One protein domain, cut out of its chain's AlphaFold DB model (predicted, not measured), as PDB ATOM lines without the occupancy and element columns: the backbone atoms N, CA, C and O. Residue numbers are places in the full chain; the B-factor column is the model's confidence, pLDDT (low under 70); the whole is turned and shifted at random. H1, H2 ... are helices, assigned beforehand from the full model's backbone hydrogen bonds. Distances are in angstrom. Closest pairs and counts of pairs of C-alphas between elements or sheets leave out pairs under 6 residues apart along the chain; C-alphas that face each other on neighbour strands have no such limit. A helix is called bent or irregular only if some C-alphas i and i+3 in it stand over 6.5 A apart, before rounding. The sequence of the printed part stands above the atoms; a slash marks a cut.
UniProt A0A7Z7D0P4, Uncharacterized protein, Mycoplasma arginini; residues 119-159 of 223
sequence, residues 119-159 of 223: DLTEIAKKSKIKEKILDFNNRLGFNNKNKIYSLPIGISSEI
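This is residues 119 to 159 of the 223 residues of an uncharacterized protein of Mycoplasma arginini (UniProt A0A7Z7D0P4). Little regular structure is present: two short helices, H1 and H2, joined by a tight link, with a long unnamed stretch that loops back from the end of H2 towards H1 and then runs off as a tail to Ile 159. The printed part has 41 residues, 15 of them in the named helices, H1 then H2, with no named strand; the class is all helix. It is only just compact, close to loose, with a radius of gyration of the C-alphas of 10.5 A, and spans 31 by 24 by 14 A.

H2, residues 131 to 139, is irregular, but only just: C-alphas 133 and 136 are 7.0 A apart. H1, residues 121 to 126, is only just apart from H2, the closest C-alphas being 8.3 A apart. Every O i to N i+4 pair of H1 is within hydrogen-bond range; in H2 1 of 5 is, beside 4 of 6 O i to N i+3 pairs.

H2 measures 13.7 A from C-alpha 131 to C-alpha 139 at (195.011, 163.734, 119.612). H1 measures 8.8 A and begins at C-alpha 121 (188.380, 170.986, 131.775).

The C-alphas of Glu 122 and Ile 159, the two farthest apart, are 32.2 A apart. The printed part has no cut. Residues 156 to 157 have pLDDT under 70.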
ATOM      1  N   ASP A 119     193.726 175.586 130.953       95.19
ATOM      2  CA  ASP A 119     192.982 174.355 131.227       95.19
ATOM      3  C   ASP A 119     191.473 174.647 131.265       95.19
ATOM      4  O   ASP A 119     190.970 175.332 132.153       95.19
ATOM      5  N   LEU A 120     190.746 174.130 130.276       95.81
ATOM      6  CA  LEU A 120     189.311 174.338 130.079       95.81
ATOM      7  C   LEU A 120     188.470 173.169 130.607       95.81
ATOM      8  O   LEU A 120     187.268 173.122 130.345       95.81
ATOM      9  N   THR A 121     189.059 172.222 131.343       95.00
ATOM     10  CA  THR A 121     188.380 170.986 131.775       95.00
ATOM     11  C   THR A 121     187.103 171.266 132.571       95.00
ATOM     12  O   THR A 121     186.052 170.688 132.290       95.00
ATOM     13  N   GLU A 122     187.144 172.209 133.514       94.94
ATOM     14  CA  GLU A 122     185.966 172.574 134.315       94.94
ATOM     15  C   GLU A 122     184.890 173.301 133.497       94.94
ATOM     16  O   GLU A 122     183.694 173.099 133.715       94.94
ATOM     17  N   ILE A 123     185.296 174.101 132.508       94.44
ATOM     18  CA  ILE A 123     184.361 174.747 131.580       94.44
ATOM     19  C   ILE A 123     183.674 173.678 130.727       94.44
ATOM     20  O   ILE A 123     182.450 173.673 130.630       94.44
ATOM     21  N   ALA A 124     184.432 172.719 130.189       93.88
ATOM     22  CA  ALA A 124     183.902 171.628 129.376       93.88
ATOM     23  C   ALA A 124     182.846 170.797 130.129       93.88
ATOM     24  O   ALA A 124     181.773 170.532 129.580       93.88
ATOM     25  N   LYS A 125     183.113 170.460 131.403       91.75
ATOM     26  CA  LYS A 125     182.160 169.762 132.285       91.75
ATOM     27  C   LYS A 125     180.868 170.562 132.468       91.75
ATOM     28  O   LYS A 125     179.776 170.023 132.294       91.75
ATOM     29  N   LYS A 126     180.974 171.865 132.764       94.75
ATOM     30  CA  LYS A 126     179.812 172.754 132.952       94.75
ATOM     31  C   LYS A 126     179.003 172.954 131.672       94.75
ATOM     32  O   LYS A 126     177.779 173.050 131.732       94.75
ATOM     33  N   SER A 127     179.662 172.977 130.515       90.31
ATOM     34  CA  SER A 127     179.022 173.155 129.209       90.31
ATOM     35  C   SER A 127     178.258 171.923 128.710       90.31
ATOM     36  O   SER A 127     177.613 172.011 127.666       90.31
ATOM     37  N   LYS A 128     178.301 170.784 129.423       89.75
ATOM     38  CA  LYS A 128     177.604 169.535 129.052       89.75
ATOM     39  C   LYS A 128     177.923 169.057 127.623       89.75
ATOM     40  O   LYS A 128     177.079 168.463 126.949       89.75
ATOM     41  N   ILE A 129     179.139 169.319 127.137       89.19
ATOM     42  CA  ILE A 129     179.593 168.844 125.824       89.19
ATOM     43  C   ILE A 129     179.819 167.333 125.919       89.19
ATOM     44  O   ILE A 129     180.444 166.855 126.861       89.19
ATOM     45  N   LYS A 130     179.317 166.565 124.943       90.75
ATOM     46  CA  LYS A 130     179.490 165.103 124.932       90.75
ATOM     47  C   LYS A 130     180.978 164.744 124.883       90.75
ATOM     48  O   LYS A 130     181.684 165.231 124.003       90.75
ATOM     49  N   GLU A 131     181.412 163.818 125.736       90.12
ATOM     50  CA  GLU A 131     182.817 163.382 125.846       90.12
ATOM     51  C   GLU A 131     183.418 162.955 124.503       90.12
ATOM     52  O   GLU A 131     184.513 163.378 124.149       90.12
ATOM     53  N   LYS A 132     182.653 162.228 123.679       90.31
ATOM     54  CA  LYS A 132     183.090 161.823 122.331       90.31
ATOM     55  C   LYS A 132     183.467 162.991 121.410       90.31
ATOM     56  O   LYS A 132     184.235 162.807 120.477       90.31
ATOM     57  N   ILE A 133     182.885 164.174 121.625       90.62
ATOM     58  CA  ILE A 133     183.206 165.381 120.853       90.62
ATOM     59  C   ILE A 133     184.476 166.025 121.417       90.62
ATOM     60  O   ILE A 133     185.192 166.671 120.672       90.62
ATOM     61  N   LEU A 134     184.781 165.842 122.703       92.25
ATOM     62  CA  LEU A 134     185.980 166.374 123.354       92.25
ATOM     63  C   LEU A 134     187.229 165.514 123.122       92.25
ATOM     64  O   LEU A 134     188.337 166.029 123.268       92.25
ATOM     65  N   ASP A 135     187.060 164.251 122.714       91.00
ATOM     66  CA  ASP A 135     188.138 163.274 122.502       91.00
ATOM     67  C   ASP A 135     189.278 163.765 121.586       91.00
ATOM     68  O   ASP A 135     190.426 163.357 121.745       91.00
ATOM     69  N   PHE A 136     189.021 164.703 120.666       90.50
ATOM     70  CA  PHE A 136     190.095 165.275 119.842       90.50
ATOM     71  C   PHE A 136     191.220 165.923 120.675       90.50
ATOM     72  O   PHE A 136     192.347 166.006 120.189       90.50
ATOM     73  N   ASN A 137     190.953 166.339 121.921       93.38
ATOM     74  CA  ASN A 137     191.976 166.867 122.828       93.38
ATOM     75  C   ASN A 137     193.068 165.826 123.151       93.38
ATOM     76  O   ASN A 137     194.211 166.202 123.393       93.38
ATOM     77  N   ASN A 138     192.759 164.529 123.068       91.94
ATOM     78  CA  ASN A 138     193.730 163.445 123.261       91.94
ATOM     79  C   ASN A 138     194.641 163.235 122.038       91.94
ATOM     80  O   ASN A 138     195.624 162.504 122.103       91.94
ATOM     81  N   ARG A 139     194.320 163.874 120.905       90.12
ATOM     82  CA  ARG A 139     195.011 163.734 119.612       90.12
ATOM     83  C   ARG A 139     195.701 165.026 119.174       90.12
ATOM     84  O   ARG A 139     195.972 165.220 117.994       90.12
ATOM     85  N   LEU A 140     196.008 165.908 120.124       90.75
ATOM     86  CA  LEU A 140     196.668 167.185 119.849       90.75
ATOM     87  C   LEU A 140     198.174 167.043 119.570       90.75
ATOM     88  O   LEU A 140     198.815 168.031 119.256       90.75
ATOM     89  N   GLY A 141     198.764 165.849 119.658       90.06
ATOM     90  CA  GLY A 141     200.193 165.651 119.376       90.06
ATOM     91  C   GLY A 141     201.127 165.989 120.545       90.06
ATOM     92  O   GLY A 141     202.333 166.094 120.353       90.06
ATOM     93  N   PHE A 142     200.588 166.134 121.758       93.44
ATOM     94  CA  PHE A 142     201.342 166.173 123.014       93.44
ATOM     95  C   PHE A 142     200.533 165.503 124.134       93.44
ATOM     96  O   PHE A 142     199.316 165.347 124.019       93.44
ATOM     97  N   ASN A 143     201.197 165.101 125.221       91.44
ATOM     98  CA  ASN A 143     200.520 164.502 126.372       91.44
ATOM     99  C   ASN A 143     199.739 165.573 127.154       91.44
ATOM    100  O   ASN A 143     200.327 166.387 127.864       91.44
ATOM    101  N   ASN A 144     198.411 165.544 127.044       89.56
ATOM    102  CA  ASN A 144     197.502 166.477 127.707       89.56
ATOM    103  C   ASN A 144     197.068 166.028 129.114       89.56
ATOM    104  O   ASN A 144     196.321 166.760 129.757       89.56
ATOM    105  N   LYS A 145     197.487 164.851 129.610       90.62
ATOM    106  CA  LYS A 145     197.085 164.302 130.925       90.62
ATOM    107  C   LYS A 145     195.564 164.357 131.171       90.62
ATOM    108  O   LYS A 145     195.130 164.727 132.261       90.62
ATOM    109  N   ASN A 146     194.758 164.032 130.157       87.62
ATOM    110  CA  ASN A 146     193.287 164.104 130.185       87.62
ATOM    111  C   ASN A 146     192.698 165.513 130.405       87.62
ATOM    112  O   ASN A 146     191.526 165.643 130.760       87.62
ATOM    113  N   LYS A 147     193.482 166.575 130.195       95.06
ATOM    114  CA  LYS A 147     192.999 167.958 130.245       95.06
ATOM    115  C   LYS A 147     192.403 168.388 128.911       95.06
ATOM    116  O   LYS A 147     192.848 167.970 127.836       95.06
ATOM    117  N   ILE A 148     191.412 169.270 128.992       95.44
ATOM    118  CA  ILE A 148     190.780 169.901 127.834       95.44
ATOM    119  C   ILE A 148     191.434 171.259 127.593       95.44
ATOM    120  O   ILE A 148     191.388 172.128 128.456       95.44
ATOM    121  N   TYR A 149     192.008 171.453 126.409       95.56
ATOM    122  CA  TYR A 149     192.675 172.700 126.013       95.56
ATOM    123  C   TYR A 149     191.971 173.420 124.861       95.56
ATOM    124  O   TYR A 149     192.302 174.556 124.530       95.56
ATOM    125  N   SER A 150     190.993 172.768 124.237       94.31
ATOM    126  CA  SER A 150     190.219 173.326 123.139       94.31
ATOM    127  C   SER A 150     188.768 172.869 123.224       94.31
ATOM    128  O   SER A 150     188.480 171.698 123.489       94.31
ATOM    129  N   LEU A 151     187.854 173.811 122.989       94.44
ATOM    130  CA  LEU A 151     186.417 173.563 122.955       94.44
ATOM    131  C   LEU A 151     185.910 173.597 121.507       94.44
ATOM    132  O   LEU A 151     186.255 174.514 120.756       94.44
ATOM    133  N   PRO A 152     185.072 172.631 121.101       90.69
ATOM    134  CA  PRO A 152     184.514 172.589 119.759       90.69
ATOM    135  C   PRO A 152     183.445 173.677 119.593       90.69
ATOM    136  O   PRO A 152     182.453 173.695 120.318       90.69
ATOM    137  N   ILE A 153     183.609 174.552 118.599       87.19
ATOM    138  CA  ILE A 153     182.563 175.515 118.197       87.19
ATOM    139  C   ILE A 153     181.680 174.983 117.057       87.19
ATOM    140  O   ILE A 153     180.621 175.528 116.761       87.19
ATOM    141  N   GLY A 154     182.141 173.924 116.394       80.50
ATOM    142  CA  GLY A 154     181.500 173.284 115.257       80.50
ATOM    143  C   GLY A 154     182.249 172.006 114.903       80.50
ATOM    144  O   GLY A 154     183.449 171.894 115.150       80.50
ATOM    145  N   ILE A 155     181.532 171.033 114.347       74.44
ATOM    146  CA  ILE A 155     182.112 169.768 113.896       74.44
ATOM    147  C   ILE A 155     182.183 169.830 112.376       74.44
ATOM    148  O   ILE A 155     181.156 169.930 111.707       74.44
ATOM    149  N   SER A 156     183.397 169.785 111.835       67.69
ATOM    150  CA  SER A 156     183.610 169.527 110.414       67.69
ATOM    151  C   SER A 156     183.847 168.033 110.246       67.69
ATOM    152  O   SER A 156     184.643 167.447 110.977       67.69
ATOM    153  N   SER A 157     183.101 167.411 109.339       68.44
ATOM    154  CA  SER A 157     183.332 166.027 108.936       68.44
ATOM    155  C   SER A 157     184.021 166.046 107.583       68.44
ATOM    156  O   SER A 157     183.592 166.777 106.687       68.44
ATOM    157  N   GLU A 158     185.068 165.244 107.429       72.75
ATOM    158  CA  GLU A 158     185.589 164.916 106.109       72.75
ATOM    159  C   GLU A 158     184.561 164.016 105.424       72.75
ATOM    160  O   GLU A 158     184.139 162.998 105.973       72.75
ATOM    161  N   ILE A 159     184.093 164.435 104.251       82.94
ATOM    162  CA  ILE A 159     183.079 163.708 103.494       82.94
ATOM    163  C   ILE A 159     183.660 163.428 102.117       82.94
ATOM    164  O   ILE A 159     184.080 164.345 101.412       82.94
TER     165      ILE A 159